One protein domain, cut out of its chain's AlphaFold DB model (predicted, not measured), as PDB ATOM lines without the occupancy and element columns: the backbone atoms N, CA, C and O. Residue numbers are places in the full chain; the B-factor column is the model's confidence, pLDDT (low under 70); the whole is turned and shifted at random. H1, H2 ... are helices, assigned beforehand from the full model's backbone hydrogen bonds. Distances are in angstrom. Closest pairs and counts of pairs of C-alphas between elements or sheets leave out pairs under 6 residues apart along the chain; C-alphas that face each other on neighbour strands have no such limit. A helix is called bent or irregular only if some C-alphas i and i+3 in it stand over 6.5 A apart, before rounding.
ATOM      1  N   ALA A   2     314.073  70.726  85.309       84.75
ATOM      2  CA  ALA A   2     314.977  70.614  86.467       84.75
ATOM      3  C   ALA A   2     314.282  70.519  87.844       84.75
ATOM      4  O   ALA A   2     314.634  69.664  88.644       84.75
ATOM      5  N   LEU A   3     313.250  71.336  88.093       85.06
ATOM      6  CA  LEU A   3     312.537  71.342  89.380       85.06
ATOM      7  C   LEU A   3     311.699  70.083  89.653       85.06
ATOM      8  O   LEU A   3     311.453  69.768  90.808       85.06
ATOM      9  N   PHE A   4     311.217  69.396  88.614       83.50
ATOM     10  CA  PHE A   4     310.236  68.309  88.761       83.50
ATOM     11  C   PHE A   4     310.834  66.921  88.540       83.50
ATOM     12  O   PHE A   4     310.295  65.947  89.053       83.50
ATOM     13  N   THR A   5     311.937  66.811  87.797       82.88
ATOM     14  CA  THR A   5     312.492  65.504  87.432       82.88
ATOM     15  C   THR A   5     313.078  64.753  88.620       82.88
ATOM     16  O   THR A   5     312.746  63.587  88.807       82.88
ATOM     17  N   GLU A   6     313.914  65.396  89.436       82.62
ATOM     18  CA  GLU A   6     314.529  64.727  90.588       82.62
ATOM     19  C   GLU A   6     313.493  64.355  91.668       82.62
ATOM     20  O   GLU A   6     313.505  63.205  92.115       82.62
ATOM     21  N   PRO A   7     312.531  65.226  92.047       85.06
ATOM     22  CA  PRO A   7     311.449  64.817  92.942       85.06
ATOM     23  C   PRO A   7     310.645  63.629  92.408       85.06
ATOM     24  O   PRO A   7     310.354  62.704  93.165       85.06
ATOM     25  N   LEU A   8     310.330  63.611  91.108       84.38
ATOM     26  CA  LEU A   8     309.620  62.492  90.491       84.38
ATOM     27  C   LEU A   8     310.446  61.198  90.529       84.38
ATOM     28  O   LEU A   8     309.902  60.136  90.822       84.38
ATOM     29  N   ALA A   9     311.759  61.280  90.298       83.19
ATOM     30  CA  ALA A   9     312.659  60.137  90.419       83.19
ATOM     31  C   ALA A   9     312.675  59.579  91.853       83.19
ATOM     32  O   ALA A   9     312.592  58.371  92.057       83.19
ATOM     33  N   ARG A  10     312.691  60.444  92.874       82.38
ATOM     34  CA  ARG A  10     312.616  60.001  94.278       82.38
ATOM     35  C   ARG A  10     311.289  59.315  94.605       82.38
ATOM     36  O   ARG A  10     311.280  58.353  95.364       82.38
ATOM     37  N   VAL A  11     310.184  59.763  94.010       83.06
ATOM     38  CA  VAL A  11     308.882  59.087  94.143       83.06
ATOM     39  C   VAL A  11     308.925  57.679  93.541       83.06
ATOM     40  O   VAL A  11     308.352  56.761  94.123       83.06
ATOM     41  N   ALA A  12     309.660  57.474  92.444       79.69
ATOM     42  CA  ALA A  12     309.837  56.151  91.841       79.69
ATOM     43  C   ALA A  12     310.509  55.149  92.796       79.69
ATOM     44  O   ALA A  12     310.171  53.969  92.788       79.69
ATOM     45  N   LEU A  13     311.415  55.616  93.664       79.62
ATOM     46  CA  LEU A  13     312.051  54.779  94.692       79.62
ATOM     47  C   LEU A  13     311.057  54.288  95.755       79.62
ATOM     48  O   LEU A  13     311.301  53.271  96.398       79.62
ATOM     49  N   ALA A  14     309.932  54.985  95.933       82.94
ATOM     50  CA  ALA A  14     308.871  54.607  96.861       82.94
ATOM     51  C   ALA A  14     307.819  53.669  96.233       82.94
ATOM     52  O   ALA A  14     306.824  53.340  96.883       82.94
ATOM     53  N   PHE A  15     307.992  53.248  94.974       84.06
ATOM     54  CA  PHE A  15     307.023  52.388  94.301       84.06
ATOM     55  C   PHE A  15     306.993  50.981  94.901       84.06
ATOM     56  O   PHE A  15     308.004  50.299  95.049       84.06
ATOM     57  N   THR A  16     305.781  50.536  95.213       87.69
ATOM     58  CA  THR A  16     305.459  49.186  95.679       87.69
ATOM     59  C   THR A  16     304.944  48.328  94.512       87.69
ATOM     60  O   THR A  16     304.662  48.867  93.438       87.69
ATOM     61  N   PRO A  17     304.780  46.999  94.668       88.00
ATOM     62  CA  PRO A  17     304.321  46.137  93.573       88.00
ATOM     63  C   PRO A  17     303.032  46.606  92.860       88.00
ATOM     64  O   PRO A  17     303.011  46.577  91.629       88.00
ATOM     65  N   PRO A  18     301.991  47.124  93.553       91.00
ATOM     66  CA  PRO A  18     300.825  47.709  92.880       91.00
ATOM     67  C   PRO A  18     301.159  48.934  92.020       91.00
ATOM     68  O   PRO A  18     300.589  49.100  90.944       91.00
ATOM     69  N   ALA A  19     302.098  49.777  92.461       85.75
ATOM     70  CA  ALA A  19     302.544  50.936  91.692       85.75
ATOM     71  C   ALA A  19     303.296  50.504  90.426       85.75
ATOM     72  O   ALA A  19     303.039  51.051  89.358       85.75
ATOM     73  N   TYR A  20     304.145  49.471  90.506       83.00
ATOM     74  CA  TYR A  20     304.791  48.885  89.326       83.00
ATOM     75  C   TYR A  20     303.785  48.258  88.354       83.00
ATOM     76  O   TYR A  20     303.922  48.425  87.142       83.00
ATOM     77  N   PHE A  21     302.745  47.588  88.859       87.06
ATOM     78  CA  PHE A  21     301.663  47.079  88.016       87.06
ATOM     79  C   PHE A  21     300.934  48.218  87.287       87.06
ATOM     80  O   PHE A  21     300.793  48.178  86.065       87.06
ATOM     81  N   ALA A  22     300.539  49.269  88.012       87.81
ATOM     82  CA  ALA A  22     299.910  50.451  87.427       87.81
ATOM     83  C   ALA A  22     300.825  51.145  86.404       87.81
ATOM     84  O   ALA A  22     300.355  51.576  85.354       87.81
ATOM     85  N   LEU A  23     302.133  51.194  86.668       82.94
ATOM     86  CA  LEU A  23     303.136  51.730  85.752       82.94
ATOM     87  C   LEU A  23     303.230  50.911  84.457       82.94
ATOM     88  O   LEU A  23     303.352  51.485  83.378       82.94
ATOM     89  N   GLY A  24     303.118  49.583  84.543       83.88
ATOM     90  CA  GLY A  24     303.039  48.703  83.377       83.88
ATOM     91  C   GLY A  24     301.791  48.965  82.530       83.88
ATOM     92  O   GLY A  24     301.893  49.118  81.312       83.88
ATOM     93  N   ILE A  25     300.623  49.097  83.170       85.50
ATOM     94  CA  ILE A  25     299.369  49.467  82.491       85.50
ATOM     95  C   ILE A  25     299.482  50.853  81.849       85.50
ATOM     96  O   ILE A  25     299.055  51.038  80.709       85.50
ATOM     97  N   LEU A  26     300.106  51.812  82.536       83.88
ATOM     98  CA  LEU A  26     300.377  53.137  81.990       83.88
ATOM     99  C   LEU A  26     301.288  53.041  80.762       83.88
ATOM    100  O   LEU A  26     300.955  53.601  79.725       83.88
ATOM    101  N   GLY A  27     302.381  52.278  80.831       80.56
ATOM    102  CA  GLY A  27     303.292  52.060  79.706       80.56
ATOM    103  C   GLY A  27     302.602  51.454  78.479       80.56
ATOM    104  O   GLY A  27     302.782  51.943  77.366       80.56
ATOM    105  N   LEU A  28     301.744  50.447  78.668       80.44
ATOM    106  CA  LEU A  28     300.944  49.871  77.580       80.44
ATOM    107  C   LEU A  28     299.948  50.884  76.996       80.44
ATOM    108  O   LEU A  28     299.779  50.965  75.778       80.44
ATOM    109  N   SER A  29     299.330  51.694  77.859       78.81
ATOM    110  CA  SER A  29     298.407  52.764  77.457       78.81
ATOM    111  C   SER A  29     299.124  53.856  76.651       78.81
ATOM    112  O   SER A  29     298.588  54.366  75.667       78.81
ATOM    113  N   VAL A  30     300.370  54.169  77.013       78.19
ATOM    114  CA  VAL A  30     301.240  55.090  76.270       78.19
ATOM    115  C   VAL A  30     301.517  54.555  74.878       78.19
ATOM    116  O   VAL A  30     301.334  55.290  73.912       78.19
ATOM    117  N   VAL A  31     301.877  53.277  74.738       76.06
ATOM    118  CA  VAL A  31     302.088  52.687  73.410       76.06
ATOM    119  C   VAL A  31     300.827  52.818  72.557       76.06
ATOM    120  O   VAL A  31     300.914  53.289  71.424       76.06
ATOM    121  N   ALA A  32     299.650  52.516  73.113       72.31
ATOM    122  CA  ALA A  32     298.371  52.711  72.431       72.31
ATOM    123  C   ALA A  32     298.152  54.168  71.968       72.31
ATOM    124  O   ALA A  32     297.724  54.385  70.835       72.31
ATOM    125  N   SER A  33     298.500  55.161  72.793       70.44
ATOM    126  CA  SER A  33     298.374  56.584  72.435       70.44
ATOM    127  C   SER A  33     299.372  57.042  71.359       70.44
ATOM    128  O   SER A  33     298.996  57.757  70.431       70.44
ATOM    129  N   LEU A  34     300.620  56.559  71.408       68.62
ATOM    130  CA  LEU A  34     301.669  56.895  70.437       68.62
ATOM    131  C   LEU A  34     301.443  56.212  69.075       68.62
ATOM    132  O   LEU A  34     302.018  56.615  68.066       68.62
ATOM    133  N   SER A  35     300.568  55.201  69.027       66.06
ATOM    134  CA  SER A  35     300.238  54.422  67.823       66.06
ATOM    135  C   SER A  35     299.462  55.205  66.756       66.06
ATOM    136  O   SER A  35     299.262  54.686  65.654       66.06
ATOM    137  N   GLY A  36     299.028  56.434  67.067       66.19
ATOM    138  CA  GLY A  36     298.451  57.411  66.142       66.19
ATOM    139  C   GLY A  36     297.513  56.808  65.092       66.19
ATOM    140  O   GLY A  36     296.361  56.492  65.373       66.19
ATOM    141  N   PRO A  79     318.654  45.564  74.623       82.31
ATOM    142  CA  PRO A  79     317.768  46.597  74.073       82.31
ATOM    143  C   PRO A  79     318.455  47.519  73.062       82.31
ATOM    144  O   PRO A  79     317.853  47.917  72.072       82.31
ATOM    145  N   ILE A  80     319.746  47.789  73.273       83.94
ATOM    146  CA  ILE A  80     320.615  48.559  72.376       83.94
ATOM    147  C   ILE A  80     320.545  48.048  70.940       83.94
ATOM    148  O   ILE A  80     320.336  48.832  70.021       83.94
ATOM    149  N   LEU A  81     320.686  46.736  70.739       86.81
ATOM    150  CA  LEU A  81     320.734  46.139  69.405       86.81
ATOM    151  C   LEU A  81     319.396  46.298  68.681       86.81
ATOM    152  O   LEU A  81     319.362  46.632  67.498       86.81
ATOM    153  N   VAL A  82     318.297  46.117  69.415       88.62
ATOM    154  CA  VAL A  82     316.936  46.293  68.897       88.62
ATOM    155  C   VAL A  82     316.699  47.749  68.506       88.62
ATOM    156  O   VAL A  82     316.224  48.011  67.405       88.62
ATOM    157  N   MET A  83     317.072  48.693  69.374       83.31
ATOM    158  CA  MET A  83     316.879  50.125  69.133       83.31
ATOM    159  C   MET A  83     317.709  50.622  67.948       83.31
ATOM    160  O   MET A  83     317.164  51.314  67.093       83.31
ATOM    161  N   VAL A  84     318.989  50.233  67.844       84.50
ATOM    162  CA  VAL A  84     319.843  50.590  66.694       84.50
ATOM    163  C   VAL A  84     319.245  50.060  65.395       84.50
ATOM    164  O   VAL A  84     319.115  50.816  64.435       84.50
ATOM    165  N   GLY A  85     318.854  48.782  65.363       87.31
ATOM    166  CA  GLY A  85     318.289  48.162  64.165       87.31
ATOM    167  C   GLY A  85     316.969  48.805  63.744       87.31
ATOM    168  O   GLY A  85     316.811  49.188  62.585       87.31
ATOM    169  N   LEU A  86     316.037  48.970  64.686       85.62
ATOM    170  CA  LEU A  86     314.720  49.534  64.400       85.62
ATOM    171  C   LEU A  86     314.818  50.996  63.957       85.62
ATOM    172  O   LEU A  86     314.199  51.359  62.961       85.62
ATOM    173  N   PHE A  87     315.627  51.805  64.649       79.94
ATOM    174  CA  PHE A  87     315.819  53.216  64.321       79.94
ATOM    175  C   PHE A  87     316.489  53.401  62.956       79.94
ATOM    176  O   PHE A  87     315.998  54.169  62.130       79.94
ATOM    177  N   ALA A  88     317.573  52.665  62.684       83.38
ATOM    178  CA  ALA A  88     318.288  52.763  61.414       83.38
ATOM    179  C   ALA A  88     317.393  52.380  60.227       83.38
ATOM    180  O   ALA A  88     317.368  53.086  59.219       83.38
ATOM    181  N   VAL A  89     316.623  51.294  60.353       88.06
ATOM    182  CA  VAL A  89     315.698  50.859  59.299       88.06
ATOM    183  C   VAL A  89     314.546  51.851  59.140       88.06
ATOM    184  O   VAL A  89     314.236  52.224  58.009       88.06
ATOM    185  N   SER A  90     313.935  52.320  60.235       83.38
ATOM    186  CA  SER A  90     312.826  53.280  60.153       83.38
ATOM    187  C   SER A  90     313.252  54.588  59.499       83.38
ATOM    188  O   SER A  90     312.554  55.092  58.622       83.38
ATOM    189  N   GLU A  91     314.420  55.105  59.878       81.19
ATOM    190  CA  GLU A  91     314.946  56.358  59.347       81.19
ATOM    191  C   GLU A  91     315.296  56.215  57.863       81.19
ATOM    192  O   GLU A  91     314.927  57.066  57.058       81.19
ATOM    193  N   LEU A  92     315.918  55.100  57.464       85.44
ATOM    194  CA  LEU A  92     316.199  54.818  56.055       85.44
ATOM    195  C   LEU A  92     314.906  54.800  55.229       85.44
ATOM    196  O   LEU A  92     314.845  55.433  54.175       85.44
ATOM    197  N   MET A  93     313.858  54.121  55.707       85.75
ATOM    198  CA  MET A  93     312.575  54.074  55.000       85.75
ATOM    199  C   MET A  93     311.922  55.456  54.881       85.75
ATOM    200  O   MET A  93     311.421  55.790  53.806       85.75
ATOM    201  N   ILE A  94     311.957  56.267  55.945       80.38
ATOM    202  CA  ILE A  94     311.458  57.650  55.919       80.38
ATOM    203  C   ILE A  94     312.230  58.464  54.878       80.38
ATOM    204  O   ILE A  94     311.618  59.099  54.024       80.38
ATOM    205  N   GLN A  95     313.560  58.394  54.891       76.25
ATOM    206  CA  GLN A  95     314.404  59.164  53.978       76.25
ATOM    207  C   GLN A  95     314.227  58.769  52.511       76.25
ATOM    208  O   GLN A  95     314.279  59.634  51.639       76.25
ATOM    209  N   VAL A  96     314.019  57.481  52.227       84.50
ATOM    210  CA  VAL A  96     313.713  57.002  50.870       84.50
ATOM    211  C   VAL A  96     312.330  57.479  50.417       84.50
ATOM    212  O   VAL A  96     312.143  57.767  49.236       84.50
ATOM    213  N   GLY A  97     311.371  57.571  51.342       78.81
ATOM    214  CA  GLY A  97     310.011  58.029  51.063       78.81
ATOM    215  C   GLY A  97     309.842  59.548  50.987       78.81
ATOM    216  O   GLY A  97     308.793  60.003  50.539       78.81
ATOM    217  N   GLU A  98     310.832  60.333  51.417       75.62
ATOM    218  CA  GLU A  98     310.744  61.791  51.509       75.62
ATOM    219  C   GLU A  98     311.024  62.448  50.139       75.62
ATOM    220  O   GLU A  98     312.169  62.451  49.669       75.62
ATOM    221  N   PRO A  99     310.003  63.007  49.458       66.62
ATOM    222  CA  PRO A  99     310.183  63.561  48.125       66.62
ATOM    223  C   PRO A  99     311.005  64.855  48.171       66.62
ATOM    224  O   PRO A  99     310.931  65.627  49.125       66.62
ATOM    225  N   ASP A 100     311.768  65.138  47.112       61.31
ATOM    226  CA  ASP A 100     312.719  66.263  47.083       61.31
ATOM    227  C   ASP A 100     312.079  67.647  47.312       61.31
ATOM    228  O   ASP A 100     312.767  68.564  47.751       61.31
ATOM    229  N   PRO A 114     307.182  90.578  67.157       76.50
ATOM    230  CA  PRO A 114     305.870  91.190  67.282       76.50
ATOM    231  C   PRO A 114     305.976  92.588  67.906       76.50
ATOM    232  O   PRO A 114     306.759  92.826  68.826       76.50
ATOM    233  N   GLY A 115     305.143  93.521  67.437       83.75
ATOM    234  CA  GLY A 115     305.024  94.845  68.053       83.75
ATOM    235  C   GLY A 115     304.464  94.772  69.481       83.75
ATOM    236  O   GLY A 115     303.846  93.781  69.871       83.75
ATOM    237  N   ARG A 116     304.618  95.849  70.268       85.81
ATOM    238  CA  ARG A 116     304.191  95.900  71.687       85.81
ATOM    239  C   ARG A 116     302.723  95.516  71.914       85.81
ATOM    240  O   ARG A 116     302.416  94.860  72.906       85.81
ATOM    241  N   ALA A 117     301.824  95.922  71.017       87.75
ATOM    242  CA  ALA A 117     300.399  95.603  71.112       87.75
ATOM    243  C   ALA A 117     300.142  94.096  70.938       87.75
ATOM    244  O   ALA A 117     299.485  93.479  71.776       87.75
ATOM    245  N   THR A 118     300.738  93.492  69.908       86.69
ATOM    246  CA  THR A 118     300.688  92.046  69.660       86.69
ATOM    247  C   THR A 118     301.315  91.270  70.812       86.69
ATOM    248  O   THR A 118     300.732  90.301  71.283       86.69
ATOM    249  N   TRP A 119     302.453  91.732  71.336       86.88
ATOM    250  CA  TRP A 119     303.111  91.094  72.474       86.88
ATOM    251  C   TRP A 119     302.207  91.039  73.710       86.88
ATOM    252  O   TRP A 119     302.009  89.962  74.265       86.88
ATOM    253  N   LYS A 120     301.559  92.156  74.079       89.25
ATOM    254  CA  LYS A 120     300.576  92.180  75.178       89.25
ATOM    255  C   LYS A 120     299.393  91.243  74.926       89.25
ATOM    256  O   LYS A 120     298.951  90.569  75.853       89.25
ATOM    257  N   ARG A 121     298.903  91.178  73.683       90.31
ATOM    258  CA  ARG A 121     297.809  90.281  73.283       90.31
ATOM    259  C   ARG A 121     298.183  88.801  73.436       90.31
ATOM    260  O   ARG A 121     297.326  87.993  73.773       90.31
ATOM    261  N   MET A 122     299.457  88.452  73.255       92.69
ATOM    262  CA  MET A 122     299.940  87.074  73.366       92.69
ATOM    263  C   MET A 122     300.168  86.592  74.800       92.69
ATOM    264  O   MET A 122     300.163  85.384  74.999       92.69
ATOM    265  N   ILE A 123     300.335  87.473  75.796       93.31
ATOM    266  CA  ILE A 123     300.695  87.071  77.175       93.31
ATOM    267  C   ILE A 123     299.741  86.000  77.724       93.31
ATOM    268  O   ILE A 123     300.181  84.961  78.216       93.31
ATOM    269  N   ARG A 124     298.426  86.227  77.608       94.38
ATOM    270  CA  ARG A 124     297.416  85.293  78.126       94.38
ATOM    271  C   ARG A 124     297.393  83.969  77.344       94.38
ATOM    272  O   ARG A 124     297.556  82.937  77.992       94.38
ATOM    273  N   PRO A 125     297.279  83.944  76.001       95.56
ATOM    274  CA  PRO A 125     297.418  82.710  75.223       95.56
ATOM    275  C   PRO A 125     298.713  81.944  75.517       95.56
ATOM    276  O   PRO A 125     298.679  80.731  75.681       95.56
ATOM    277  N   HIS A 126     299.840  82.644  75.659       95.12
ATOM    278  CA  HIS A 126     301.125  82.021  75.963       95.12
ATOM    279  C   HIS A 126     301.102  81.332  77.330       95.12
ATOM    280  O   HIS A 126     301.584  80.213  77.457       95.12
ATOM    281  N   SER A 127     300.483  81.955  78.340       96.00
ATOM    282  CA  SER A 127     300.314  81.332  79.658       96.00
ATOM    283  C   SER A 127     299.398  80.103  79.621       96.00
ATOM    284  O   SER A 127     299.728  79.090  80.232       96.00
ATOM    285  N   ILE A 128     298.302  80.150  78.852       96.31
ATOM    286  CA  ILE A 128     297.399  79.005  78.646       96.31
ATOM    287  C   ILE A 128     298.167  77.853  77.994       96.31
ATOM    288  O   ILE A 128     298.154  76.732  78.501       96.31
ATOM    289  N   GLY A 129     298.884  78.148  76.906       96.25
ATOM    290  CA  GLY A 129     299.720  77.179  76.209       96.25
ATOM    291  C   GLY A 129     300.800  76.593  77.112       96.25
ATOM    292  O   GLY A 129     300.963  75.380  77.155       96.25
ATOM    293  N   ALA A 130     301.485  77.420  77.903       95.50
ATOM    294  CA  ALA A 130     302.531  76.961  78.808       95.50
ATOM    295  C   ALA A 130     302.007  76.037  79.917       95.50
ATOM    296  O   ALA A 130     302.649  75.035  80.230       95.50
ATOM    297  N   VAL A 131     300.841  76.337  80.498       95.12
ATOM    298  CA  VAL A 131     300.225  75.480  81.523       95.12
ATOM    299  C   VAL A 131     299.784  74.152  80.915       95.12
ATOM    300  O   VAL A 131     300.186  73.100  81.410       95.12
ATOM    301  N   ILE A 132     299.029  74.190  79.813       94.88
ATOM    302  CA  ILE A 132     298.546  72.979  79.137       94.88
ATOM    303  C   ILE A 132     299.725  72.135  78.657       94.88
ATOM    304  O   ILE A 132     299.774  70.947  78.944       94.88
ATOM    305  N   GLY A 133     300.721  72.743  78.010       93.50
ATOM    306  CA  GLY A 133     301.920  72.042  77.557       93.50
ATOM    307  C   GLY A 133     302.766  71.476  78.700       93.50
ATOM    308  O   GLY A 133     303.410  70.441  78.541       93.50
ATOM    309  N   THR A 134     302.751  72.100  79.881       92.19
ATOM    310  CA  THR A 134     303.420  71.530  81.058       92.19
ATOM    311  C   THR A 134     302.713  70.266  81.530       92.19
ATOM    312  O   THR A 134     303.374  69.248  81.723       92.19
ATOM    313  N   VAL A 135     301.387  70.320  81.682       90.38
ATOM    314  CA  VAL A 135     300.575  69.176  82.124       90.38
ATOM    315  C   VAL A 135     300.636  68.036  81.108       90.38
ATOM    316  O   VAL A 135     300.938  66.899  81.468       90.38
ATOM    317  N   GLU A 136     300.421  68.347  79.832       88.69
ATOM    318  CA  GLU A 136     300.453  67.363  78.751       88.69
ATOM    319  C   GLU A 136     301.845  66.770  78.556       88.69
ATOM    320  O   GLU A 136     301.972  65.568  78.383       88.69
ATOM    321  N   GLY A 137     302.914  67.565  78.651       88.25
ATOM    322  CA  GLY A 137     304.258  67.015  78.489       88.25
ATOM    323  C   GLY A 137     304.700  66.133  79.658       88.25
ATOM    324  O   GLY A 137     305.444  65.184  79.448       88.25
ATOM    325  N   VAL A 138     304.240  66.387  80.887       88.25
ATOM    326  CA  VAL A 138     304.491  65.453  82.003       88.25
ATOM    327  C   VAL A 138     303.654  64.179  81.855       88.25
ATOM    328  O   VAL A 138     304.087  63.115  82.301       88.25
ATOM    329  N   THR A 139     302.490  64.268  81.207       86.12
ATOM    330  CA  THR A 139     301.639  63.115  80.912       86.12
ATOM    331  C   THR A 139     302.294  62.222  79.853       86.12
ATOM    332  O   THR A 139     302.599  62.670  78.747       86.12
ATOM    333  N   PRO A 140     302.511  60.933  80.145       81.31
ATOM    334  CA  PRO A 140     303.049  60.015  79.155       81.31
ATOM    335  C   PRO A 140     302.129  59.857  77.934       81.31
ATOM    336  O   PRO A 140     300.924  59.669  78.081       81.31
ATOM    337  N   GLY A 141     302.703  59.865  76.729       69.75
ATOM    338  CA  GLY A 141     302.013  59.427  75.510       69.75
ATOM    339  C   GLY A 141     301.270  60.490  74.691       69.75
ATOM    340  O   GLY A 141     301.079  60.293  73.493       69.75
ATOM    341  N   ALA A 142     300.894  61.630  75.279       71.88
ATOM    342  CA  ALA A 142     300.013  62.599  74.618       71.88
ATOM    343  C   ALA A 142     300.737  63.595  73.681       71.88
ATOM    344  O   ALA A 142     300.214  63.978  72.628       71.88
ATOM    345  N   GLY A 143     301.983  63.960  74.001       75.88
ATOM    346  CA  GLY A 143     302.859  64.750  73.131       75.88
ATOM    347  C   GLY A 143     302.353  66.159  72.759       75.88
ATOM    348  O   GLY A 143     301.390  66.692  73.303       75.88
ATOM    349  N   GLY A 144     303.060  66.808  71.822       84.69
ATOM    350  CA  GLY A 144     302.848  68.226  71.488       84.69
ATOM    351  C   GLY A 144     301.540  68.513  70.748       84.69
ATOM    352  O   GLY A 144     300.929  69.559  70.951       84.69
ATOM    353  N   THR A 145     301.072  67.571  69.926       83.88
ATOM    354  CA  THR A 145     299.873  67.745  69.092       83.88
ATOM    355  C   THR A 145     298.602  67.878  69.928       83.88
ATOM    356  O   THR A 145     297.794  68.771  69.678       83.88
ATOM    357  N   ILE A 146     298.422  67.023  70.940       84.94
ATOM    358  CA  ILE A 146     297.254  67.087  71.829       84.94
ATOM    359  C   ILE A 146     297.277  68.398  72.620       84.94
ATOM    360  O   ILE A 146     296.286  69.133  72.622       84.94
ATOM    361  N   ALA A 147     298.438  68.760  73.176       90.88
ATOM    362  CA  ALA A 147     298.626  70.026  73.878       90.88
ATOM    363  C   ALA A 147     298.309  71.247  72.995       90.88
ATOM    364  O   ALA A 147     297.682  72.207  73.451       90.88
ATOM    365  N   ALA A 148     298.692  71.208  71.716       90.88
ATOM    366  CA  ALA A 148     298.399  72.253  70.743       90.88
ATOM    367  C   ALA A 148     296.887  72.409  70.499       90.88
ATOM    368  O   ALA A 148     296.369  73.522  70.576       90.88
ATOM    369  N   PHE A 149     296.145  71.318  70.284       90.62
ATOM    370  CA  PHE A 149     294.689  71.389  70.094       90.62
ATOM    371  C   PHE A 149     293.941  71.822  71.359       90.62
ATOM    372  O   PHE A 149     293.018  72.637  71.289       90.62
ATOM    373  N   MET A 150     294.341  71.313  72.524       92.12
ATOM    374  CA  MET A 150     293.732  71.697  73.798       92.12
ATOM    375  C   MET A 150     293.961  73.178  74.099       92.12
ATOM    376  O   MET A 150     293.018  73.900  74.424       92.12
ATOM    377  N   SER A 151     295.194  73.653  73.922       95.69
ATOM    378  CA  SER A 151     295.524  75.064  74.128       95.69
ATOM    379  C   SER A 151     294.884  75.985  73.094       95.69
ATOM    380  O   SER A 151     294.481  77.087  73.460       95.69
ATOM    381  N   TYR A 152     294.693  75.538  71.848       94.50
ATOM    382  CA  TYR A 152     293.908  76.269  70.849       94.50
ATOM    383  C   TYR A 152     292.468  76.500  71.318       94.50
ATOM    384  O   TYR A 152     291.970  77.629  71.300       94.50
ATOM    385  N   ASN A 153     291.801  75.430  71.760       93.81
ATOM    386  CA  ASN A 153     290.415  75.489  72.215       93.81
ATOM    387  C   ASN A 153     290.265  76.370  73.457       93.81
ATOM    388  O   ASN A 153     289.356  77.200  73.520       93.81
ATOM    389  N   GLU A 154     291.182  76.241  74.415       96.50
ATOM    390  CA  GLU A 154     291.130  77.033  75.639       96.50
ATOM    391  C   GLU A 154     291.480  78.504  75.381       96.50
ATOM    392  O   GLU A 154     290.807  79.401  75.888       96.50
ATOM    393  N   ALA A 155     292.444  78.786  74.500       96.06
ATOM    394  CA  ALA A 155     292.714  80.151  74.060       96.06
ATOM    395  C   ALA A 155     291.492  80.774  73.375       96.06
ATOM    396  O   ALA A 155     291.158  81.916  73.682       96.06
ATOM    397  N   LYS A 156     290.776  80.027  72.519       95.56
ATOM    398  CA  LYS A 156     289.533  80.499  71.887       95.56
ATOM    399  C   LYS A 156     288.467  80.831  72.922       95.56
ATOM    400  O   LYS A 156     287.851  81.890  72.846       95.56
ATOM    401  N   ARG A 157     288.263  79.943  73.897       94.75
ATOM    402  CA  ARG A 157     287.260  80.105  74.957       94.75
ATOM    403  C   ARG A 157     287.526  81.332  75.832       94.75
ATOM    404  O   ARG A 157     286.583  81.963  76.300       94.75
ATOM    405  N   TRP A 158     288.796  81.674  76.041       92.19
ATOM    406  CA  TRP A 158     289.219  82.791  76.892       92.19
ATOM    407  C   TRP A 158     289.532  84.070  76.104       92.19
ATOM    408  O   TRP A 158     289.849  85.103  76.710       92.19
ATOM    409  N   SER A 159     289.441  84.015  74.774       93.88
ATOM    410  CA  SER A 159     289.727  85.135  73.886       93.88
ATOM    411  C   SER A 159     288.666  86.225  73.983       93.88
ATOM    412  O   SER A 159     287.482  85.959  74.170       93.88
ATOM    413  N   ARG A 160     289.102  87.474  73.795       92.00
ATOM    414  CA  ARG A 160     288.194  88.605  73.537       92.00
ATOM    415  C   ARG A 160     287.770  88.694  72.065       92.00
ATOM    416  O   ARG A 160     286.838  89.431  71.778       92.00
ATOM    417  N   HIS A 161     288.448  87.955  71.183       91.88
ATOM    418  CA  HIS A 161     288.241  87.927  69.734       91.88
ATOM    419  C   HIS A 161     288.097  86.479  69.213       91.88
ATOM    420  O   HIS A 161     288.885  86.038  68.363       91.88
ATOM    421  N   PRO A 162     287.151  85.672  69.743       92.19
ATOM    422  CA  PRO A 162     286.967  84.276  69.332       92.19
ATOM    423  C   PRO A 162     286.621  84.110  67.840       92.19
ATOM    424  O   PRO A 162     286.842  83.037  67.276       92.19
ATOM    425  N   GLU A 163     286.106  85.155  67.193       93.69
ATOM    426  CA  GLU A 163     285.760  85.224  65.770       93.69
ATOM    427  C   GLU A 163     286.972  85.184  64.822       93.69
ATOM    428  O   GLU A 163     286.832  84.797  63.660       93.69
ATOM    429  N   GLU A 164     288.168  85.540  65.300       91.62
ATOM    430  CA  GLU A 164     289.399  85.497  64.498       91.62
ATOM    431  C   GLU A 164     289.985  84.074  64.390       91.62
ATOM    432  O   GLU A 164     290.856  83.795  63.556       91.62
ATOM    433  N   PHE A 165     289.552  83.148  65.252       91.81
ATOM    434  CA  PHE A 165     290.063  81.777  65.287       91.81
ATOM    435  C   PHE A 165     289.653  81.023  64.015       91.81
ATOM    436  O   PHE A 165     288.493  81.035  63.613       91.81
ATOM    437  N   GLY A 166     290.621  80.369  63.369       87.06
ATOM    438  CA  GLY A 166     290.461  79.758  62.043       87.06
ATOM    439  C   GLY A 166     290.629  80.735  60.871       87.06
ATOM    440  O   GLY A 166     290.617  80.302  59.724       87.06
ATOM    441  N   ARG A 167     290.824  82.037  61.139       86.88
ATOM    442  CA  ARG A 167     291.022  83.093  60.124       86.88
ATOM    443  C   ARG A 167     292.345  83.852  60.290       86.88
ATOM    444  O   ARG A 167     292.521  84.906  59.691       86.88
ATOM    445  N   GLY A 168     293.266  83.324  61.102       84.31
ATOM    446  CA  GLY A 168     294.573  83.937  61.373       84.31
ATOM    447  C   GLY A 168     294.710  84.637  62.732       84.31
ATOM    448  O   GLY A 168     295.562  85.510  62.869       84.31
ATOM    449  N   SER A 169     293.903  84.275  63.739       90.50
ATOM    450  CA  SER A 169     294.056  84.777  65.118       90.50
ATOM    451  C   SER A 169     295.480  84.597  65.652       90.50
ATOM    452  O   SER A 169     295.992  83.479  65.718       90.50
ATOM    453  N   VAL A 170     296.073  85.691  66.142       90.25
ATOM    454  CA  VAL A 170     297.365  85.673  66.851       90.25
ATOM    455  C   VAL A 170     297.303  84.757  68.074       90.25
ATOM    456  O   VAL A 170     298.251  84.037  68.365       90.25
ATOM    457  N   GLU A 171     296.180  84.763  68.789       92.94
ATOM    458  CA  GLU A 171     295.977  83.967  70.003       92.94
ATOM    459  C   GLU A 171     295.860  82.474  69.675       92.94
ATOM    460  O   GLU A 171     296.399  81.638  70.401       92.94
ATOM    461  N   GLY A 172     295.226  82.164  68.539       90.94
ATOM    462  CA  GLY A 172     295.108  80.813  67.994       90.94
ATOM    463  C   GLY A 172     296.425  80.227  67.484       90.94
ATOM    464  O   GLY A 172     296.493  79.024  67.278       90.94
ATOM    465  N   VAL A 173     297.474  81.035  67.317       91.38
ATOM    466  CA  VAL A 173     298.837  80.554  67.026       91.38
ATOM    467  C   VAL A 173     299.688  80.560  68.296       91.38
ATOM    468  O   VAL A 173     300.356  79.581  68.608       91.38
ATOM    469  N   ALA A 174     299.628  81.641  69.077       93.25
ATOM    470  CA  ALA A 174     300.487  81.832  70.240       93.25
ATOM    471  C   ALA A 174     300.295  80.769  71.332       93.25
ATOM    472  O   ALA A 174     301.280  80.372  71.949       93.25
ATOM    473  N   ALA A 175     299.061  80.316  71.588       96.00
ATOM    474  CA  ALA A 175     298.808  79.275  72.586       96.00
ATOM    475  C   ALA A 175     299.307  77.883  72.138       96.00
ATOM    476  O   ALA A 175     300.087  77.293  72.890       96.00
ATOM    477  N   PRO A 176     298.962  77.379  70.934       92.81
ATOM    478  CA  PRO A 176     299.493  76.108  70.435       92.81
ATOM    479  C   PRO A 176     301.013  76.055  70.319       92.81
ATOM    480  O   PRO A 176     301.618  75.074  70.744       92.81
ATOM    481  N   GLU A 177     301.640  77.119  69.809       92.56
ATOM    482  CA  GLU A 177     303.101  77.185  69.685       92.56
ATOM    483  C   GLU A 177     303.786  77.204  71.056       92.56
ATOM    484  O   GLU A 177     304.785  76.514  71.270       92.56
ATOM    485  N   ALA A 178     303.219  77.931  72.027       93.75
ATOM    486  CA  ALA A 178     303.708  77.900  73.404       93.75
ATOM    487  C   ALA A 178     303.573  76.500  74.017       93.75
ATOM    488  O   ALA A 178     304.523  76.010  74.628       93.75
ATOM    489  N   ALA A 179     302.426  75.840  73.827       94.06
ATOM    490  CA  ALA A 179     302.196  74.491  74.331       94.06
ATOM    491  C   ALA A 179     303.189  73.490  73.737       94.06
ATOM    492  O   ALA A 179     303.859  72.783  74.487       94.06
ATOM    493  N   ASN A 180     303.347  73.478  72.413       90.56
ATOM    494  CA  ASN A 180     304.267  72.579  71.721       90.56
ATOM    495  C   ASN A 180     305.728  72.788  72.167       90.56
ATOM    496  O   ASN A 180     306.450  71.824  72.450       90.56
ATOM    497  N   ASN A 181     306.155  74.046  72.314       89.88
ATOM    498  CA  ASN A 181     307.501  74.352  72.791       89.88
ATOM    499  C   ASN A 181     307.718  73.897  74.244       89.88
ATOM    500  O   ASN A 181     308.752  73.310  74.563       89.88
ATOM    501  N   VAL A 182     306.736  74.106  75.127       91.38
ATOM    502  CA  VAL A 182     306.835  73.651  76.522       91.38
ATOM    503  C   VAL A 182     306.868  72.125  76.614       91.38
ATOM    504  O   VAL A 182     307.729  71.601  77.325       91.38
ATOM    505  N   VAL A 183     306.014  71.419  75.858       91.62
ATOM    506  CA  VAL A 183     305.983  69.944  75.823       91.62
ATOM    507  C   VAL A 183     307.357  69.363  75.508       91.62
ATOM    508  O   VAL A 183     307.755  68.371  76.113       91.62
ATOM    509  N   THR A 184     308.122  69.997  74.618       87.12
ATOM    510  CA  THR A 184     309.472  69.537  74.256       87.12
ATOM    511  C   THR A 184     310.384  69.385  75.478       87.12
ATOM    512  O   THR A 184     311.117  68.405  75.588       87.12
ATOM    513  N   ALA A 185     310.318  70.322  76.429       88.94
ATOM    514  CA  ALA A 185     311.110  70.259  77.653       88.94
ATOM    515  C   ALA A 185     310.443  69.419  78.753       88.94
ATOM    516  O   ALA A 185     311.138  68.794  79.555       88.94
ATOM    517  N   THR A 186     309.111  69.415  78.849       91.44
ATOM    518  CA  THR A 186     308.390  68.723  79.930       91.44
ATOM    519  C   THR A 186     308.216  67.227  79.673       91.44
ATOM    520  O   THR A 186     308.264  66.472  80.638       91.44
ATOM    521  N   ALA A 187     308.201  66.781  78.412       91.31
ATOM    522  CA  ALA A 187     308.246  65.364  78.015       91.31
ATOM    523  C   ALA A 187     309.492  64.616  78.504       91.31
ATOM    524  O   ALA A 187     309.490  63.388  78.617       91.31
ATOM    525  N   LEU A 188     310.553  65.356  78.836       91.81
ATOM    526  CA  LEU A 188     311.784  64.811  79.400       91.81
ATOM    527  C   LEU A 188     311.666  64.527  80.905       91.81
ATOM    528  O   LEU A 188     312.478  63.783  81.443       91.81
ATOM    529  N   VAL A 189     310.672  65.086  81.600       91.88
ATOM    530  CA  VAL A 189     310.461  64.859  83.039       91.88
ATOM    531  C   VAL A 189     310.151  63.385  83.342       91.88
ATOM    532  O   VAL A 189     310.924  62.790  84.095       91.88
ATOM    533  N   PRO A 190     309.101  62.763  82.765       89.44
ATOM    534  CA  PRO A 190     308.830  61.344  82.996       89.44
ATOM    535  C   PRO A 190     309.899  60.443  82.362       89.44
ATOM    536  O   PRO A 190     310.202  59.384  82.909       89.44
ATOM    537  N   LEU A 191     310.542  60.880  81.272       91.25
ATOM    538  CA  LEU A 191     311.620  60.120  80.643       91.25
ATOM    539  C   LEU A 191     312.810  59.975  81.590       91.25
ATOM    540  O   LEU A 191     313.257  58.868  81.861       91.25
ATOM    541  N   LEU A 192     313.329  61.092  82.093       92.19
ATOM    542  CA  LEU A 192     314.510  61.093  82.949       92.19
ATOM    543  C   LEU A 192     314.191  60.553  84.347       92.19
ATOM    544  O   LEU A 192     315.034  59.887  84.936       92.19
ATOM    545  N   GLY A 193     312.990  60.829  84.869       88.88
ATOM    546  CA  GLY A 193     312.589  60.425  86.217       88.88
ATOM    547  C   GLY A 193     312.111  58.976  86.331       88.88
ATOM    548  O   GLY A 193     312.413  58.324  87.326       88.88
ATOM    549  N   LEU A 194     311.388  58.464  85.329       86.81
ATOM    550  CA  LEU A 194     310.742  57.141  85.359       86.81
ATOM    551  C   LEU A 194     311.177  56.209  84.220       86.81
ATOM    552  O   LEU A 194     310.777  55.050  84.205       86.81
ATOM    553  N   GLY A 195     311.941  56.694  83.238       87.31
ATOM    554  CA  GLY A 195     312.227  55.933  82.018       87.31
ATOM    555  C   GLY A 195     311.058  55.850  81.041       87.31
ATOM    556  O   GLY A 195     311.107  55.047  80.113       87.31
ATOM    557  N   ILE A 196     310.018  56.674  81.218       87.12
ATOM    558  CA  ILE A 196     308.797  56.628  80.404       87.12
ATOM    559  C   ILE A 196     308.713  57.879  79.526       87.12
ATOM    560  O   ILE A 196     308.633  58.989  80.053       87.12
ATOM    561  N   PRO A 197     308.708  57.746  78.192       85.56
ATOM    562  CA  PRO A 197     308.701  58.905  77.312       85.56
ATOM    563  C   PRO A 197     307.357  59.653  77.347       85.56
ATOM    564  O   PRO A 197     306.292  59.055  77.200       85.56
ATOM    565  N   GLY A 198     307.417  60.983  77.481       83.69
ATOM    566  CA  GLY A 198     306.248  61.871  77.379       83.69
ATOM    567  C   GLY A 198     305.784  62.152  75.942       83.69
ATOM    568  O   GLY A 198     304.675  62.626  75.714       83.69
ATOM    569  N   SER A 199     306.629  61.867  74.949       83.94
ATOM    570  CA  SER A 199     306.378  62.157  73.533       83.94
ATOM    571  C   SER A 199     307.127  61.188  72.611       83.94
ATOM    572  O   SER A 199     308.067  60.512  73.033       83.94
ATOM    573  N   ASN A 200     306.771  61.180  71.319       79.88
ATOM    574  CA  ASN A 200     307.492  60.423  70.286       79.88
ATOM    575  C   ASN A 200     308.989  60.777  70.236       79.88
ATOM    576  O   ASN A 200     309.838  59.892  70.165       79.88
ATOM    577  N   SER A 201     309.336  62.066  70.311       81.44
ATOM    578  CA  SER A 201     310.734  62.513  70.301       81.44
ATOM    579  C   SER A 201     311.488  62.091  71.566       81.44
ATOM    580  O   SER A 201     312.642  61.675  71.484       81.44
ATOM    581  N   ALA A 202     310.829  62.116  72.729       88.00
ATOM    582  CA  ALA A 202     311.394  61.599  73.972       88.00
ATOM    583  C   ALA A 202     311.624  60.075  73.913       88.00
ATOM    584  O   ALA A 202     312.595  59.587  74.485       88.00
ATOM    585  N   ALA A 203     310.782  59.322  73.196       83.62
ATOM    586  CA  ALA A 203     310.973  57.884  72.989       83.62
ATOM    587  C   ALA A 203     312.211  57.580  72.128       83.62
ATOM    588  O   ALA A 203     312.954  56.645  72.421       83.62
ATOM    589  N   ILE A 204     312.489  58.405  71.114       83.44
ATOM    590  CA  ILE A 204     313.733  58.305  70.336       83.44
ATOM    591  C   ILE A 204     314.944  58.591  71.234       83.44
ATOM    592  O   ILE A 204     315.921  57.843  71.213       83.44
ATOM    593  N   LEU A 205     314.867  59.629  72.076       89.38
ATOM    594  CA  LEU A 205     315.932  59.947  73.029       89.38
ATOM    595  C   LEU A 205     316.161  58.819  74.049       89.38
ATOM    596  O   LEU A 205     317.311  58.530  74.369       89.38
ATOM    597  N   LEU A 206     315.100  58.153  74.522       88.62
ATOM    598  CA  LEU A 206     315.217  56.942  75.342       88.62
ATOM    599  C   LEU A 206     316.052  55.877  74.624       88.62
ATOM    600  O   LEU A 206     316.971  55.325  75.221       88.62
ATOM    601  N   GLY A 207     315.774  55.634  73.339       84.69
ATOM    602  CA  GLY A 207     316.585  54.753  72.500       84.69
ATOM    603  C   GLY A 207     318.057  55.170  72.480       84.69
ATOM    604  O   GLY A 207     318.926  54.336  72.716       84.69
ATOM    605  N   GLY A 208     318.338  56.464  72.301       87.62
ATOM    606  CA  GLY A 208     319.692  57.022  72.364       87.62
ATOM    607  C   GLY A 208     320.391  56.777  73.706       87.62
ATOM    608  O   GLY A 208     321.527  56.306  73.729       87.62
ATOM    609  N   PHE A 209     319.710  57.019  74.830       89.44
ATOM    610  CA  PHE A 209     320.258  56.712  76.154       89.44
ATOM    611  C   PHE A 209     320.593  55.232  76.292       89.44
ATOM    612  O   PHE A 209     321.720  54.898  76.661       89.44
ATOM    613  N   LEU A 210     319.658  54.356  75.914       87.44
ATOM    614  CA  LEU A 210     319.875  52.918  75.978       87.44
ATOM    615  C   LEU A 210     321.090  52.519  75.145       87.44
ATOM    616  O   LEU A 210     321.927  51.793  75.670       87.44
ATOM    617  N   ILE A 211     321.240  53.038  73.918       84.69
ATOM    618  CA  ILE A 211     322.390  52.776  73.029       84.69
ATOM    619  C   ILE A 211     323.726  53.090  73.701       84.69
ATOM    620  O   ILE A 211     324.683  52.328  73.561       84.69
ATOM    621  N   HIS A 212     323.781  54.170  74.471       85.25
ATOM    622  CA  HIS A 212     324.961  54.556  75.240       85.25
ATOM    623  C   HIS A 212     325.079  53.841  76.597       85.25
ATOM    624  O   HIS A 212     325.925  54.199  77.410       85.25
ATOM    625  N   GLY A 213     324.246  52.833  76.864       83.81
ATOM    626  CA  GLY A 213     324.231  52.098  78.129       83.81
ATOM    627  C   GLY A 213     323.679  52.905  79.306       83.81
ATOM    628  O   GLY A 213     323.827  52.494  80.455       83.81
ATOM    629  N   MET A 214     323.043  54.043  79.037       88.69
ATOM    630  CA  MET A 214     322.420  54.886  80.046       88.69
ATOM    631  C   MET A 214     320.972  54.451  80.246       88.69
ATOM    632  O   MET A 214     320.183  54.416  79.304       88.69
ATOM    633  N   GLN A 215     320.611  54.134  81.486       85.94
ATOM    634  CA  GLN A 215     319.251  53.752  81.847       85.94
ATOM    635  C   GLN A 215     318.577  54.914  82.584       85.94
ATOM    636  O   GLN A 215     318.981  55.219  83.708       85.94
ATOM    637  N   PRO A 216     317.576  55.579  81.978       88.31
ATOM    638  CA  PRO A 216     316.840  56.645  82.645       88.31
ATOM    639  C   PRO A 216     316.049  56.151  83.859       88.31
ATOM    640  O   PRO A 216     315.715  54.970  83.961       88.31
ATOM    641  N   GLY A 217     315.755  57.067  84.779       86.88
ATOM    642  CA  GLY A 217     315.228  56.769  86.107       86.88
ATOM    643  C   GLY A 217     316.148  57.291  87.217       86.88
ATOM    644  O   GLY A 217     317.114  58.005  86.934       86.88
ATOM    645  N   PRO A 218     315.910  56.906  88.482       81.56
ATOM    646  CA  PRO A 218     316.705  57.374  89.623       81.56
ATOM    647  C   PRO A 218     318.205  57.097  89.463       81.56
ATOM    648  O   PRO A 218     319.035  57.964  89.721       81.56
ATOM    649  N   MET A 219     318.549  55.927  88.915       84.00
ATOM    650  CA  MET A 219     319.938  55.519  88.689       84.00
ATOM    651  C   MET A 219     320.690  56.408  87.694       84.00
ATOM    652  O   MET A 219     321.918  56.453  87.739       84.00
ATOM    653  N   LEU A 220     319.995  57.112  86.793       87.00
ATOM    654  CA  LEU A 220     320.639  58.027  85.851       87.00
ATOM    655  C   LEU A 220     321.273  59.215  86.583       87.00
ATOM    656  O   LEU A 220     322.378  59.619  86.238       87.00
ATOM    657  N   PHE A 221     320.598  59.722  87.618       86.12
ATOM    658  CA  PHE A 221     321.078  60.831  88.444       86.12
ATOM    659  C   PHE A 221     322.268  60.436  89.317       86.12
ATOM    660  O   PHE A 221     323.114  61.275  89.606       86.12
ATOM    661  N   GLU A 222     322.348  59.167  89.718       84.88
ATOM    662  CA  GLU A 222     323.468  58.653  90.509       84.88
ATOM    663  C   GLU A 222     324.681  58.304  89.644       84.88
ATOM    664  O   GLU A 222     325.811  58.623  90.002       84.88
ATOM    665  N   ARG A 223     324.456  57.627  88.509       87.38
ATOM    666  CA  ARG A 223     325.538  57.071  87.682       87.38
ATOM    667  C   ARG A 223     326.039  58.008  86.591       87.38
ATOM    668  O   ARG A 223     327.189  57.868  86.203       87.38
ATOM    669  N   ASN A 224     325.183  58.887  86.066       88.44
ATOM    670  CA  ASN A 224     325.515  59.791  84.958       88.44
ATOM    671  C   ASN A 224     324.962  61.218  85.200       88.44
ATOM    672  O   ASN A 224     324.255  61.766  84.338       88.44
ATOM    673  N   PRO A 225     325.210  61.838  86.373       86.94
ATOM    674  CA  PRO A 225     324.688  63.170  86.692       86.94
ATOM    675  C   PRO A 225     325.109  64.231  85.669       86.94
ATOM    676  O   PRO A 225     324.329  65.123  85.334       86.94
ATOM    677  N   GLU A 226     326.323  64.127  85.132       88.56
ATOM    678  CA  GLU A 226     326.873  65.038  84.134       88.56
ATOM    679  C   GLU A 226     326.023  65.100  82.865       88.56
ATOM    680  O   GLU A 226     325.813  66.190  82.335       88.56
ATOM    681  N   VAL A 227     325.459  63.976  82.415       87.44
ATOM    682  CA  VAL A 227     324.592  63.934  81.228       87.44
ATOM    683  C   VAL A 227     323.282  64.666  81.498       87.44
ATOM    684  O   VAL A 227     322.816  65.448  80.667       87.44
ATOM    685  N   VAL A 228     322.700  64.460  82.680       87.06
ATOM    686  CA  VAL A 228     321.447  65.112  83.073       87.06
ATOM    687  C   VAL A 228     321.634  66.625  83.195       87.06
ATOM    688  O   VAL A 228     320.852  67.397  82.632       87.06
ATOM    689  N   TYR A 229     322.695  67.067  83.873       86.50
ATOM    690  CA  TYR A 229     322.985  68.491  84.029       86.50
ATOM    691  C   TYR A 229     323.409  69.152  82.717       86.50
ATOM    692  O   TYR A 229     322.995  70.283  82.456       86.50
ATOM    693  N   ALA A 230     324.159  68.456  81.856       88.19
ATOM    694  CA  ALA A 230     324.476  68.937  80.515       88.19
ATOM    695  C   ALA A 230     323.210  69.122  79.672       88.19
ATOM    696  O   ALA A 230     323.094  70.108  78.949       88.19
ATOM    697  N   LEU A 231     322.226  68.230  79.806       88.31
ATOM    698  CA  LEU A 231     320.943  68.351  79.121       88.31
ATOM    699  C   LEU A 231     320.116  69.531  79.659       88.31
ATOM    700  O   LEU A 231     319.559  70.295  78.869       88.31
ATOM    701  N   TYR A 232     320.084  69.748  80.978       88.00
ATOM    702  CA  TYR A 232     319.432  70.926  81.571       88.00
ATOM    703  C   TYR A 232     320.093  72.232  81.126       88.00
ATOM    704  O   TYR A 232     319.412  73.141  80.647       88.00
ATOM    705  N   GLY A 233     321.419  72.318  81.256       87.06
ATOM    706  CA  GLY A 233     322.197  73.487  80.860       87.06
ATOM    707  C   GLY A 233     322.116  73.746  79.358       87.06
ATOM    708  O   GLY A 233     321.871  74.875  78.941       87.06
ATOM    709  N   GLY A 234     322.236  72.700  78.542       85.94
ATOM    710  CA  GLY A 234     322.145  72.771  77.087       85.94
ATOM    711  C   GLY A 234     320.792  73.294  76.611       85.94
ATOM    712  O   GLY A 234     320.751  74.195  75.775       85.94
ATOM    713  N   LEU A 235     319.685  72.814  77.191       85.75
ATOM    714  CA  LEU A 235     318.345  73.328  76.889       85.75
ATOM    715  C   LEU A 235     318.188  74.799  77.288       85.75
ATOM    716  O   LEU A 235     317.618  75.577  76.522       85.75
ATOM    717  N   LEU A 236     318.701  75.203  78.453       85.62
ATOM    718  CA  LEU A 236     318.667  76.605  78.882       85.62
ATOM    719  C   LEU A 236     319.468  77.505  77.936       85.62
ATOM    720  O   LEU A 236     318.966  78.543  77.505       85.62
ATOM    721  N   VAL A 237     320.680  77.087  77.564       83.62
ATOM    722  CA  VAL A 237     321.532  77.814  76.614       83.62
ATOM    723  C   VAL A 237     320.859  77.902  75.246       83.62
ATOM    724  O   VAL A 237     320.802  78.989  74.674       83.62
ATOM    725  N   ALA A 238     320.300  76.802  74.736       80.69
ATOM    726  CA  ALA A 238     319.603  76.777  73.454       80.69
ATOM    727  C   ALA A 238     318.423  77.763  73.429       80.69
ATOM    728  O   ALA A 238     318.342  78.602  72.532       80.69
ATOM    729  N   ASN A 239     317.563  77.739  74.453       81.81
ATOM    730  CA  ASN A 239     316.442  78.677  74.568       81.81
ATOM    731  C   ASN A 239     316.921  80.134  74.688       81.81
ATOM    732  O   ASN A 239     316.375  81.023  74.032       81.81
ATOM    733  N   GLY A 240     317.978  80.386  75.468       82.06
ATOM    734  CA  GLY A 240     318.590  81.711  75.582       82.06
ATOM    735  C   GLY A 240     319.106  82.242  74.240       82.06
ATOM    736  O   GLY A 240     318.905  83.413  73.918       82.06
ATOM    737  N   ARG A 241     319.706  81.379  73.412       73.00
ATOM    738  CA  ARG A 241     320.180  81.753  72.071       73.00
ATOM    739  C   ARG A 241     319.046  82.022  71.089       73.00
ATOM    740  O   ARG A 241     319.179  82.940  70.287       73.00
ATOM    741  N   VAL A 242     317.933  81.292  71.172       72.44
ATOM    742  CA  VAL A 242     316.734  81.578  70.360       72.44
ATOM    743  C   VAL A 242     316.182  82.973  70.681       72.44
ATOM    744  O   VAL A 242     315.883  83.752  69.770       72.44
ATOM    745  N   LEU A 243     316.122  83.330  71.968       72.81
ATOM    746  CA  LEU A 243     315.740  84.671  72.424       72.81
ATOM    747  C   LEU A 243     316.695  85.754  71.897       72.81
ATOM    748  O   LEU A 243     316.243  86.779  71.386       72.81
ATOM    749  N   GLU A 244     318.005  85.512  71.963       69.31
ATOM    750  CA  GLU A 244     319.027  86.425  71.440       69.31
ATOM    751  C   GLU A 244     318.928  86.611  69.918       69.31
ATOM    752  O   GLU A 244     318.960  87.748  69.436       69.31
ATOM    753  N   SER A 245     318.772  85.526  69.149       64.50
ATOM    754  CA  SER A 245     318.610  85.608  67.691       64.50
ATOM    755  C   SER A 245     317.348  86.374  67.310       64.50
ATOM    756  O   SER A 245     317.373  87.195  66.392       64.50
ATOM    757  N   GLY A 246     316.265  86.189  68.073       62.31
ATOM    758  CA  GLY A 246     315.039  86.941  67.854       62.31
ATOM    759  C   GLY A 246     315.185  88.425  68.154       62.31
ATOM    760  O   GLY A 246     314.747  89.244  67.352       62.31
ATOM    761  N   ALA A 247     315.871  88.787  69.241       63.31
ATOM    762  CA  ALA A 247     316.160  90.181  69.586       63.31
ATOM    763  C   ALA A 247     317.007  90.904  68.525       63.31
ATOM    764  O   ALA A 247     316.823  92.099  68.298       63.31
ATOM    765  N   ARG A 248     317.918  90.184  67.858       59.81
ATOM    766  CA  ARG A 248     318.818  90.737  66.834       59.81
ATOM    767  C   ARG A 248     318.226  90.737  65.419       59.81
ATOM    768  O   ARG A 248     318.871  91.264  64.516       59.81
ATOM    769  N   GLY A 249     317.023  90.184  65.217       48.84
ATOM    770  CA  GLY A 249     316.327  90.184  63.922       48.84
ATOM    771  C   GLY A 249     317.060  89.431  62.803       48.84
ATOM    772  O   GLY A 249     316.857  89.732  61.629       48.84
TER     773      GLY A 249
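AT A GLANCE: This is residues 2 to 36, 79 to 100 and 114 to 249 of the 363 residues of the protein "Tripartite tricarboxylate transporter permease" of Gemmatimonadaceae bacterium (UniProt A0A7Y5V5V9). Three long helices, H4, H5 and H6, pack together into one end of an elongated body, and at the other end H1 and H9 pack on the short H7, with H8 reaching from H7 to the foot of H3. Residues 88 to 100, of which 88 to 97 belong to H3, stick out as an arm; H2 stands at one side, touching no helix, and H10 runs back beside the three long helices with a gap between, where residues 237 to 249, of which 237 to 247 belong to H10, stick out. The printed part has 193 residues, with ten named helices, H1 to H10 in order along the chain, and no named strand; its class is all helix. It is compact, with a radius of gyration of the C-alphas of 18.9 A, and its C-alphas span 51 by 46 by 35 A.

IN THESE COORDINATES: H1 is residues 2 to 13, beginning at C-alpha 2, (314.977, 70.614, 86.467); it is irregular, with C-alphas 3 and 6 at 7.0 A. H2 is residues 17 to 34, 25.7 A long. H3, residues 79 to 97, is 26.8 A long. H4, residues 116 to 138, is 32.1 A long; C-alpha 116 is at (304.191, 95.900, 71.687). H4 has a kink of 38 degrees near residue 124 and is only just irregular, with C-alphas 121 and 124 at 7.0 A. H5 is residues 143 to 158, 22.9 A long, and H6 is residues 170 to 186, 24.1 A long. H7 is residues 188 to 194, H8 residues 200 to 211 and H9 residues 218 to 223. H10, residues 225 to 247, is 33.1 A long and ends at C-alpha 247, (316.160, 90.181, 69.586).

HOW THE PARTS SIT: H7 is the hub, touching four helices. H1 touches it at a shallow tilt of 19 degrees, the same way, with the C-alphas of Ala 9 and Gly 193 closest at 4.2 A. H9 touches H7 about perpendicular, at 84 degrees, closest at Gly 193 and Pro 218, whose C-alphas are 6.2 A apart. H8, with residues 202 to 206 alone, only just touches H7, with 3 pairs of C-alphas within 8 A, the closest those of Leu 188 and Ala 202 at 6.3 A. H3, with residues 79 to 84 alone, touches H8, the C-alphas of Ile 80 and Ile 211 closest at 4.6 A. H4, with residues 137 to 138 alone, touches H7, the C-alphas of Val 138 and Pro 190 closest at 6.1 A. H4 and H6 touch the same way at a tilt of 38 degrees, only just steep, closest at the C-alphas of Gly 133 and Ala 179, 4.1 A. H5 and H6 form a helical hairpin at 36 degrees, only just steep, with the C-alphas of Ala 148 and Pro 176 closest at 4.0 A. H4 and H5 touch at a steep tilt of 47 degrees, opposite ways, the C-alphas of Gly 129 and Ser 151 closest at 5.1 A. H10 is close to H6 but not clearly touching, the C-alphas of Ala 185 and Leu 235 closest at 7.9 A. H2 is likewise close to H8 but not clearly touching, the C-alphas of Leu 34 and Asn 200 closest at 6.8 A. Every O i to N i+4 pair is within hydrogen-bond range in H2, H3, H7, H8 and H10; the counts are 6 of 8 in H1, 17 of 19 in H4, 11 of 12 in H5, 11 of 13 in H6 and 1 of 2 in H9.

THE WHOLE: The two C-alphas farthest apart, those of Pro 17 and Gly 115, are 55.0 A apart. Residues 37 to 78 are not printed, with 23.5 A between C-alphas 36 and 79; residues 101 to 113 are not printed, with 32.8 A between C-alphas 100 and 114. Of the links that are printed whole, H5 to H6 is long. The mean pLDDT of the printed part is 85.4; under 70 are residues 34 to 36, 99 to 100, 141 and 244 to 249.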